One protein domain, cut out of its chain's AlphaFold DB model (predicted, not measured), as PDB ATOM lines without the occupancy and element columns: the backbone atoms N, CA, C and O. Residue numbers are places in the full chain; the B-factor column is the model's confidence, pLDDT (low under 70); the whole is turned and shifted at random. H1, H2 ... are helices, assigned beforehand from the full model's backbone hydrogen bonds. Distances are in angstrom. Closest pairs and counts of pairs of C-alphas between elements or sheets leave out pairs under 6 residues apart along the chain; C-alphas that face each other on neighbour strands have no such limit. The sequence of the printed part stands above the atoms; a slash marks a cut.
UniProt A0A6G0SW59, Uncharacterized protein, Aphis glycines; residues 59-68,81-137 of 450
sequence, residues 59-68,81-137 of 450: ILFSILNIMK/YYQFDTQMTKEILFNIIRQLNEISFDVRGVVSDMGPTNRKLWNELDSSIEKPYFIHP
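Overview. This is residues 59 to 68 and 81 to 137 of the 450 residues of an uncharacterized protein of Aphis glycines (UniProt A0A6G0SW59). Three helices stand loosely in a row along the longest axis, with H1 at one end, the longer H2 in the middle and H3 at the other end, and none of them touches another. Much of the rest is loop: after the cut, residues 81 to 89 arch out before H2, residues 103 to 115 fold back past H2 to reach H3, and residues 125 to 137 are a tail that turns back from H3 towards the middle. The printed part has 67 residues with three named helices, in the order H1, H2, H3, and no named strand; the class is all helix, though under half of the residues, 30 of 67, are in named elements. It is only just compact, close to loose, with a radius of gyration of the C-alphas of 13.0 A, and the C-alphas span 36 by 27 by 17 A.

Arrangement. H1, residues 61 to 68, and H2, residues 90 to 102, are close but not clearly touching; their closest C-alphas, those of Leu 64 and Leu 100, are 7.6 A apart. Their lines stand at a steep tilt of 42 degrees, and they run the same way. H2 and H3, residues 116 to 124, are also close but not clearly touching; their closest C-alphas, those of Lys 90 and Leu 121, are 6.5 A apart. Their lines stand at a steep tilt of 69 degrees, only just short of about perpendicular, and they run the same way. H1 and H3 are apart. In H1, H2 and H3 every pair of O i and N i+4 is within hydrogen-bond range.

Along the chain. H1, Phe 61 to Lys 68, is 10.5 A long from first to last C-alpha and begins with C-alpha 61 at (-10.173, -11.735, -22.622). H2, Lys 90 to Glu 102, is the longest helix, with 13 residues and 18.3 A; its C-alpha 90 is at (-28.243, -12.609, -30.177). H3, Pro 116 to Glu 124, is 12.7 A long and ends with C-alpha 124 at (-34.261, -14.157, -32.958).

Size, cuts and confidence. The two C-alphas farthest apart are those of Ser 62 and Glu 130, at 38.3 A. Residues 69 to 80 are not printed, and across this cut C-alphas 68 and 81 are 15.9 A apart; the link from H1 to H2 runs across it. The link from H2 to H3, 13 residues, is long. After H3, residues 125 to 137 hold no named element, and their C-alphas lie 10 to 20 A from the mean of all C-alphas. The mean pLDDT of the printed part is 90.4, and no printed residue is under 70.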
ATOM      1  N   ILE A  59     -16.928 -10.836 -21.503       92.75
ATOM      2  CA  ILE A  59     -15.992 -11.729 -22.199       92.75
ATOM      3  C   ILE A  59     -14.658 -11.786 -21.445       92.75
ATOM      4  O   ILE A  59     -14.037 -10.767 -21.152       92.75
ATOM      5  N   LEU A  60     -14.182 -12.999 -21.174       92.88
ATOM      6  CA  LEU A  60     -12.960 -13.257 -20.416       92.88
ATOM      7  C   LEU A  60     -11.713 -13.179 -21.314       92.88
ATOM      8  O   LEU A  60     -11.088 -14.196 -21.619       92.88
ATOM      9  N   PHE A  61     -11.313 -11.968 -21.716       89.62
ATOM     10  CA  PHE A  61     -10.173 -11.735 -22.622       89.62
ATOM     11  C   PHE A  61      -8.851 -12.351 -22.141       89.62
ATOM     12  O   PHE A  61      -8.092 -12.900 -22.939       89.62
ATOM     13  N   SER A  62      -8.589 -12.338 -20.831       86.75
ATOM     14  CA  SER A  62      -7.411 -12.995 -20.244       86.75
ATOM     15  C   SER A  62      -7.361 -14.492 -20.565       86.75
ATOM     16  O   SER A  62      -6.284 -15.040 -20.792       86.75
ATOM     17  N   ILE A  63      -8.520 -15.156 -20.625       86.94
ATOM     18  CA  ILE A  63      -8.631 -16.577 -20.977       86.94
ATOM     19  C   ILE A  63      -8.486 -16.767 -22.487       86.94
ATOM     20  O   ILE A  63      -7.751 -17.661 -22.902       86.94
ATOM     21  N   LEU A  64      -9.106 -15.909 -23.305       87.44
ATOM     22  CA  LEU A  64      -8.955 -15.949 -24.766       87.44
ATOM     23  C   LEU A  64      -7.485 -15.807 -25.196       87.44
ATOM     24  O   LEU A  64      -7.010 -16.566 -26.039       87.44
ATOM     25  N   ASN A  65      -6.730 -14.915 -24.550       86.06
ATOM     26  CA  ASN A  65      -5.292 -14.765 -24.784       86.06
ATOM     27  C   ASN A  65      -4.514 -16.040 -24.435       86.06
ATOM     28  O   ASN A  65      -3.652 -16.472 -25.198       86.06
ATOM     29  N   ILE A  66      -4.834 -16.685 -23.309       83.12
ATOM     30  CA  ILE A  66      -4.223 -17.970 -22.943       83.12
ATOM     31  C   ILE A  66      -4.574 -19.047 -23.980       83.12
ATOM     32  O   ILE A  66      -3.702 -19.824 -24.364       83.12
ATOM     33  N   MET A  67      -5.825 -19.086 -24.447       83.62
ATOM     34  CA  MET A  67      -6.287 -20.025 -25.474       83.62
ATOM     35  C   MET A  67      -5.552 -19.837 -26.804       83.62
ATOM     36  O   MET A  67      -5.162 -20.829 -27.412       83.62
ATOM     37  N   LYS A  68      -5.265 -18.595 -27.217       81.38
ATOM     38  CA  LYS A  68      -4.478 -18.299 -28.429       81.38
ATOM     39  C   LYS A  68      -3.103 -18.978 -28.422       81.38
ATOM     40  O   LYS A  68      -2.640 -19.450 -29.455       81.38
ATOM     41  N   TYR A  81     -17.171 -16.539 -21.094       94.94
ATOM     42  CA  TYR A  81     -18.125 -15.482 -20.799       94.94
ATOM     43  C   TYR A  81     -18.778 -15.757 -19.445       94.94
ATOM     44  O   TYR A  81     -19.132 -16.905 -19.158       94.94
ATOM     45  N   TYR A  82     -18.956 -14.721 -18.629       94.62
ATOM     46  CA  TYR A  82     -19.817 -14.782 -17.450       94.62
ATOM     47  C   TYR A  82     -20.491 -13.433 -17.208       94.62
ATOM     48  O   TYR A  82     -19.916 -12.384 -17.485       94.62
ATOM     49  N   GLN A  83     -21.705 -13.464 -16.670       94.50
ATOM     50  CA  GLN A  83     -22.458 -12.261 -16.341       94.50
ATOM     51  C   GLN A  83     -23.496 -12.574 -15.260       94.50
ATOM     52  O   GLN A  83     -24.034 -13.685 -15.248       94.50
ATOM     53  N   PHE A  84     -23.779 -11.625 -14.363       93.56
ATOM     54  CA  PHE A  84     -24.849 -11.779 -13.370       93.56
ATOM     55  C   PHE A  84     -26.204 -11.345 -13.942       93.56
ATOM     56  O   PHE A  84     -26.282 -10.389 -14.715       93.56
ATOM     57  N   ASP A  85     -27.263 -12.078 -13.587       91.81
ATOM     58  CA  ASP A  85     -28.676 -11.761 -13.860       91.81
ATOM     59  C   ASP A  85     -28.997 -11.290 -15.293       91.81
ATOM     60  O   ASP A  85     -29.896 -10.484 -15.521       91.81
ATOM     61  N   THR A  86     -28.271 -11.810 -16.285       91.69
ATOM     62  CA  THR A  86     -28.389 -11.389 -17.687       91.69
ATOM     63  C   THR A  86     -28.776 -12.561 -18.576       91.69
ATOM     64  O   THR A  86     -28.201 -13.647 -18.495       91.69
ATOM     65  N   GLN A  87     -29.751 -12.334 -19.455       92.00
ATOM     66  CA  GLN A  87     -30.188 -13.314 -20.449       92.00
ATOM     67  C   GLN A  87     -29.210 -13.357 -21.632       92.00
ATOM     68  O   GLN A  87     -28.644 -12.334 -22.012       92.00
ATOM     69  N   MET A  88     -29.035 -14.531 -22.244       94.19
ATOM     70  CA  MET A  88     -28.266 -14.646 -23.484       94.19
ATOM     71  C   MET A  88     -29.062 -14.027 -24.639       94.19
ATOM     72  O   MET A  88     -30.154 -14.493 -24.955       94.19
ATOM     73  N   THR A  89     -28.513 -12.989 -25.266       94.56
ATOM     74  CA  THR A  89     -29.097 -12.328 -26.442       94.56
ATOM     75  C   THR A  89     -28.306 -12.668 -27.703       94.56
ATOM     76  O   THR A  89     -27.147 -13.087 -27.629       94.56
ATOM     77  N   LYS A  90     -28.913 -12.447 -28.876       93.75
ATOM     78  CA  LYS A  90     -28.243 -12.609 -30.177       93.75
ATOM     79  C   LYS A  90     -26.956 -11.790 -30.264       93.75
ATOM     80  O   LYS A  90     -25.947 -12.284 -30.753       93.75
ATOM     81  N   GLU A  91     -26.978 -10.565 -29.746       94.06
ATOM     82  CA  GLU A  91     -25.832  -9.652 -29.747       94.06
ATOM     83  C   GLU A  91     -24.669 -10.181 -28.906       94.06
ATOM     84  O   GLU A  91     -23.539 -10.233 -29.392       94.06
ATOM     85  N   ILE A  92     -24.946 -10.628 -27.674       94.94
ATOM     86  CA  ILE A  92     -23.932 -11.205 -26.783       94.94
ATOM     87  C   ILE A  92     -23.343 -12.467 -27.418       94.94
ATOM     88  O   ILE A  92     -22.122 -12.591 -27.517       94.94
ATOM     89  N   LEU A  93     -24.199 -13.375 -27.897       94.69
ATOM     90  CA  LEU A  93     -23.770 -14.617 -28.536       94.69
ATOM     91  C   LEU A  93     -22.892 -14.344 -29.762       94.69
ATOM     92  O   LEU A  93     -21.821 -14.933 -29.900       94.69
ATOM     93  N   PHE A  94     -23.318 -13.439 -30.644       94.25
ATOM     94  CA  PHE A  94     -22.557 -13.103 -31.844       94.25
ATOM     95  C   PHE A  94     -21.239 -12.422 -31.495       94.25
ATOM     96  O   PHE A  94     -20.229 -12.748 -32.108       94.25
ATOM     97  N   ASN A  95     -21.203 -11.548 -30.486       94.38
ATOM     98  CA  ASN A  95     -19.953 -10.956 -30.016       94.38
ATOM     99  C   ASN A  95     -18.966 -12.025 -29.514       94.38
ATOM    100  O   ASN A  95     -17.798 -12.013 -29.893       94.38
ATOM    101  N   ILE A  96     -19.439 -13.008 -28.741       94.25
ATOM    102  CA  ILE A  96     -18.609 -14.133 -28.283       94.25
ATOM    103  C   ILE A  96     -18.061 -14.933 -29.473       94.25
ATOM    104  O   ILE A  96     -16.865 -15.218 -29.517       94.25
ATOM    105  N   ILE A  97     -18.909 -15.276 -30.449       93.19
ATOM    106  CA  ILE A  97     -18.493 -16.028 -31.645       93.19
ATOM    107  C   ILE A  97     -17.433 -15.252 -32.440       93.19
ATOM    108  O   ILE A  97     -16.449 -15.846 -32.878       93.19
ATOM    109  N   ARG A  98     -17.583 -13.930 -32.589       91.81
ATOM    110  CA  ARG A  98     -16.591 -13.081 -33.270       91.81
ATOM    111  C   ARG A  98     -15.241 -13.097 -32.571       91.81
ATOM    112  O   ARG A  98     -14.231 -13.359 -33.214       91.81
ATOM    113  N   GLN A  99     -15.241 -12.902 -31.256       92.00
ATOM    114  CA  GLN A  99     -14.020 -12.916 -30.452       92.00
ATOM    115  C   GLN A  99     -13.299 -14.268 -30.513       92.00
ATOM    116  O   GLN A  99     -12.074 -14.315 -30.557       92.00
ATOM    117  N   LEU A 100     -14.041 -15.378 -30.583       90.00
ATOM    118  CA  LEU A 100     -13.461 -16.703 -30.817       90.00
ATOM    119  C   LEU A 100     -12.899 -16.856 -32.237       90.00
ATOM    120  O   LEU A 100     -11.815 -17.412 -32.409       90.00
ATOM    121  N   ASN A 101     -13.581 -16.334 -33.253       88.94
ATOM    122  CA  ASN A 101     -13.084 -16.391 -34.625       88.94
ATOM    123  C   ASN A 101     -11.782 -15.579 -34.801       88.94
ATOM    124  O   ASN A 101     -10.867 -16.033 -35.484       88.94
ATOM    125  N   GLU A 102     -11.646 -14.432 -34.128       88.81
ATOM    126  CA  GLU A 102     -10.417 -13.614 -34.128       88.81
ATOM    127  C   GLU A 102      -9.190 -14.379 -33.606       88.81
ATOM    128  O   GLU A 102      -8.074 -14.200 -34.098       88.81
ATOM    129  N   ILE A 103      -9.385 -15.282 -32.642       88.12
ATOM    130  CA  ILE A 103      -8.329 -16.172 -32.140       88.12
ATOM    131  C   ILE A 103      -8.254 -17.507 -32.906       88.12
ATOM    132  O   ILE A 103      -7.621 -18.447 -32.430       88.12
ATOM    133  N   SER A 104      -8.844 -17.577 -34.108       85.44
ATOM    134  CA  SER A 104      -8.859 -18.744 -35.010       85.44
ATOM    135  C   SER A 104      -9.605 -19.972 -34.473       85.44
ATOM    136  O   SER A 104      -9.321 -21.101 -34.875       85.44
ATOM    137  N   PHE A 105     -10.574 -19.769 -33.576       85.88
ATOM    138  CA  PHE A 105     -11.478 -20.820 -33.113       85.88
ATOM    139  C   PHE A 105     -12.826 -20.724 -33.834       85.88
ATOM    140  O   PHE A 105     -13.622 -19.820 -33.598       85.88
ATOM    141  N   ASP A 106     -13.082 -21.705 -34.696       85.88
ATOM    142  CA  ASP A 106     -14.293 -21.800 -35.509       85.88
ATOM    143  C   ASP A 106     -15.437 -22.484 -34.735       85.88
ATOM    144  O   ASP A 106     -15.393 -23.684 -34.438       85.88
ATOM    145  N   VAL A 107     -16.466 -21.710 -34.373       88.50
ATOM    146  CA  VAL A 107     -17.614 -22.191 -33.590       88.50
ATOM    147  C   VAL A 107     -18.630 -22.867 -34.507       88.50
ATOM    148  O   VAL A 107     -19.393 -22.215 -35.215       88.50
ATOM    149  N   ARG A 108     -18.686 -24.202 -34.449       86.69
ATOM    150  CA  ARG A 108     -19.567 -25.024 -35.301       86.69
ATOM    151  C   ARG A 108     -20.930 -25.354 -34.707       86.69
ATOM    152  O   ARG A 108     -21.815 -25.791 -35.434       86.69
ATOM    153  N   GLY A 109     -21.103 -25.170 -33.404       89.88
ATOM    154  CA  GLY A 109     -22.348 -25.500 -32.725       89.88
ATOM    155  C   GLY A 109     -22.474 -24.782 -31.392       89.88
ATOM    156  O   GLY A 109     -21.480 -24.531 -30.710       89.88
ATOM    157  N   VAL A 110     -23.713 -24.471 -31.028       91.88
ATOM    158  CA  VAL A 110     -24.083 -23.878 -29.742       91.88
ATOM    159  C   VAL A 110     -25.129 -24.785 -29.111       91.88
ATOM    160  O   VAL A 110     -26.034 -25.261 -29.793       91.88
ATOM    161  N   VAL A 111     -24.995 -25.039 -27.814       92.25
ATOM    162  CA  VAL A 111     -25.935 -25.857 -27.044       92.25
ATOM    163  C   VAL A 111     -26.542 -24.977 -25.961       92.25
ATOM    164  O   VAL A 111     -25.809 -24.331 -25.214       92.25
ATOM    165  N   SER A 112     -27.870 -24.953 -25.872       93.12
ATOM    166  CA  SER A 112     -28.609 -24.232 -24.832       93.12
ATOM    167  C   SER A 112     -29.587 -25.162 -24.119       93.12
ATOM    168  O   SER A 112     -29.968 -26.205 -24.651       93.12
ATOM    169  N   ASP A 113     -30.034 -24.768 -22.925       93.12
ATOM    170  CA  ASP A 113     -31.208 -25.391 -22.314       93.12
ATOM    171  C   ASP A 113     -32.500 -24.987 -23.059       93.12
ATOM    172  O   ASP A 113     -32.482 -24.193 -24.005       93.12
ATOM    173  N   MET A 114     -33.635 -25.541 -22.623       92.50
ATOM    174  CA  MET A 114     -34.958 -25.255 -23.192       92.50
ATOM    175  C   MET A 114     -35.715 -24.154 -22.430       92.50
ATOM    176  O   MET A 114     -36.945 -24.114 -22.481       92.50
ATOM    177  N   GLY A 115     -35.022 -23.274 -21.699       92.06
ATOM    178  CA  GLY A 115     -35.635 -22.179 -20.949       92.06
ATOM    179  C   GLY A 115     -36.386 -21.181 -21.848       92.06
ATOM    180  O   GLY A 115     -36.067 -21.042 -23.031       92.06
ATOM    181  N   PRO A 116     -37.391 -20.453 -21.323       91.81
ATOM    182  CA  PRO A 116     -38.209 -19.531 -22.119       91.81
ATOM    183  C   PRO A 116     -37.388 -18.437 -22.820       91.81
ATOM    184  O   PRO A 116     -37.705 -18.062 -23.947       91.81
ATOM    185  N   THR A 117     -36.311 -17.971 -22.190       92.38
ATOM    186  CA  THR A 117     -35.386 -16.971 -22.742       92.38
ATOM    187  C   THR A 117     -34.586 -17.520 -23.924       92.38
ATOM    188  O   THR A 117     -34.478 -16.856 -24.949       92.38
ATOM    189  N   ASN A 118     -34.102 -18.760 -23.832       93.12
ATOM    190  CA  ASN A 118     -33.365 -19.411 -24.916       93.12
ATOM    191  C   ASN A 118     -34.282 -19.772 -26.090       93.12
ATOM    192  O   ASN A 118     -33.896 -19.584 -27.238       93.12
ATOM    193  N   ARG A 119     -35.539 -20.160 -25.831       91.06
ATOM    194  CA  ARG A 119     -36.540 -20.324 -26.902       91.06
ATOM    195  C   ARG A 119     -36.803 -19.019 -27.657       91.06
ATOM    196  O   ARG A 119     -36.951 -19.043 -28.874       91.06
ATOM    197  N   LYS A 120     -36.836 -17.881 -26.953       93.06
ATOM    198  CA  LYS A 120     -36.930 -16.559 -27.590       93.06
ATOM    199  C   LYS A 120     -35.697 -16.277 -28.458       93.06
ATOM    200  O   LYS A 120     -35.858 -15.861 -29.601       93.06
ATOM    201  N   LEU A 121     -34.498 -16.567 -27.952       93.31
ATOM    202  CA  LEU A 121     -33.249 -16.423 -28.702       93.31
ATOM    203  C   LEU A 121     -33.234 -17.271 -29.986       93.31
ATOM    204  O   LEU A 121     -32.778 -16.789 -31.018       93.31
ATOM    205  N   TRP A 122     -33.750 -18.504 -29.963       93.00
ATOM    206  CA  TRP A 122     -33.828 -19.344 -31.168       93.00
ATOM    207  C   TRP A 122     -34.643 -18.682 -32.283       93.00
ATOM    208  O   TRP A 122     -34.218 -18.700 -33.438       93.00
ATOM    209  N   ASN A 123     -35.757 -18.038 -31.923       89.81
ATOM    210  CA  ASN A 123     -36.568 -17.276 -32.870       89.81
ATOM    211  C   ASN A 123     -35.816 -16.041 -33.394       89.81
ATOM    212  O   ASN A 123     -35.851 -15.778 -34.586       89.81
ATOM    213  N   GLU A 124     -35.091 -15.308 -32.537       92.81
ATOM    214  CA  GLU A 124     -34.261 -14.157 -32.958       92.81
ATOM    215  C   GLU A 124     -33.105 -14.555 -33.900       92.81
ATOM    216  O   GLU A 124     -32.601 -13.737 -34.679       92.81
ATOM    217  N   LEU A 125     -32.656 -15.810 -33.818       91.31
ATOM    218  CA  LEU A 125     -31.643 -16.407 -34.689       91.31
ATOM    219  C   LEU A 125     -32.226 -17.004 -35.981       91.31
ATOM    220  O   LEU A 125     -31.459 -17.540 -36.782       91.31
ATOM    221  N   ASP A 126     -33.544 -16.921 -36.188       89.44
ATOM    222  CA  ASP A 126     -34.269 -17.564 -37.290       89.44
ATOM    223  C   ASP A 126     -34.006 -19.082 -37.378       89.44
ATOM    224  O   ASP A 126     -33.922 -19.654 -38.471       89.44
ATOM    225  N   SER A 127     -33.840 -19.732 -36.218       87.88
ATOM    226  CA  SER A 127     -33.639 -21.178 -36.102       87.88
ATOM    227  C   SER A 127     -34.975 -21.882 -35.885       87.88
ATOM    228  O   SER A 127     -35.746 -21.525 -34.996       87.88
ATOM    229  N   SER A 128     -35.233 -22.935 -36.655       87.81
ATOM    230  CA  SER A 128     -36.449 -23.751 -36.571       87.81
ATOM    231  C   SER A 128     -36.115 -25.244 -36.619       87.81
ATOM    232  O   SER A 128     -34.956 -25.626 -36.751       87.81
ATOM    233  N   ILE A 129     -37.125 -26.110 -36.513       86.31
ATOM    234  CA  ILE A 129     -36.931 -27.564 -36.645       86.31
ATOM    235  C   ILE A 129     -36.441 -27.925 -38.059       86.31
ATOM    236  O   ILE A 129     -35.580 -28.784 -38.211       86.31
ATOM    237  N   GLU A 130     -36.953 -27.244 -39.087       85.94
ATOM    238  CA  GLU A 130     -36.546 -27.436 -40.487       85.94
ATOM    239  C   GLU A 130     -35.182 -26.797 -40.788       85.94
ATOM    240  O   GLU A 130     -34.446 -27.248 -41.665       85.94
ATOM    241  N   LYS A 131     -34.830 -25.755 -40.030       87.56
ATOM    242  CA  LYS A 131     -33.583 -25.004 -40.153       87.56
ATOM    243  C   LYS A 131     -32.906 -24.884 -38.780       87.56
ATOM    244  O   LYS A 131     -32.919 -23.799 -38.196       87.56
ATOM    245  N   PRO A 132     -32.310 -25.966 -38.243       88.75
ATOM    246  CA  PRO A 132     -31.709 -25.981 -36.906       88.75
ATOM    247  C   PRO A 132     -30.310 -25.339 -36.904       88.75
ATOM    248  O   PRO A 132     -29.369 -25.844 -36.294       88.75
ATOM    249  N   TYR A 133     -30.148 -24.257 -37.662       89.00
ATOM    250  CA  TYR A 133     -28.901 -23.530 -37.826       89.00
ATOM    251  C   TYR A 133     -29.187 -22.052 -38.091       89.00
ATOM    252  O   TYR A 133     -30.195 -21.684 -38.694       89.00
ATOM    253  N   PHE A 134     -28.240 -21.208 -37.700       90.19
ATOM    254  CA  PHE A 134     -28.224 -19.789 -38.032       90.19
ATOM    255  C   PHE A 134     -26.963 -19.456 -38.829       90.19
ATOM    256  O   PHE A 134     -25.978 -20.196 -38.827       90.19
ATOM    257  N   ILE A 135     -27.011 -18.344 -39.556       86.62
ATOM    258  CA  ILE A 135     -25.890 -17.878 -40.370       86.62
ATOM    259  C   ILE A 135     -24.786 -17.379 -39.431       86.62
ATOM    260  O   ILE A 135     -25.036 -16.548 -38.559       86.62
ATOM    261  N   HIS A 136     -23.566 -17.897 -39.596       86.75
ATOM    262  CA  HIS A 136     -22.419 -17.477 -38.792       86.75
ATOM    263  C   HIS A 136     -22.202 -15.956 -38.944       86.75
ATOM    264  O   HIS A 136     -22.199 -15.482 -40.087       86.75
ATOM    265  N   PRO A 137     -21.979 -15.192 -37.853       85.44
ATOM    266  CA  PRO A 137     -21.949 -13.725 -37.893       85.44
ATOM    267  C   PRO A 137     -20.874 -13.139 -38.819       85.44
ATOM    268  O   PRO A 137     -21.050 -12.040 -39.327       85.44
TER     269      PRO A 137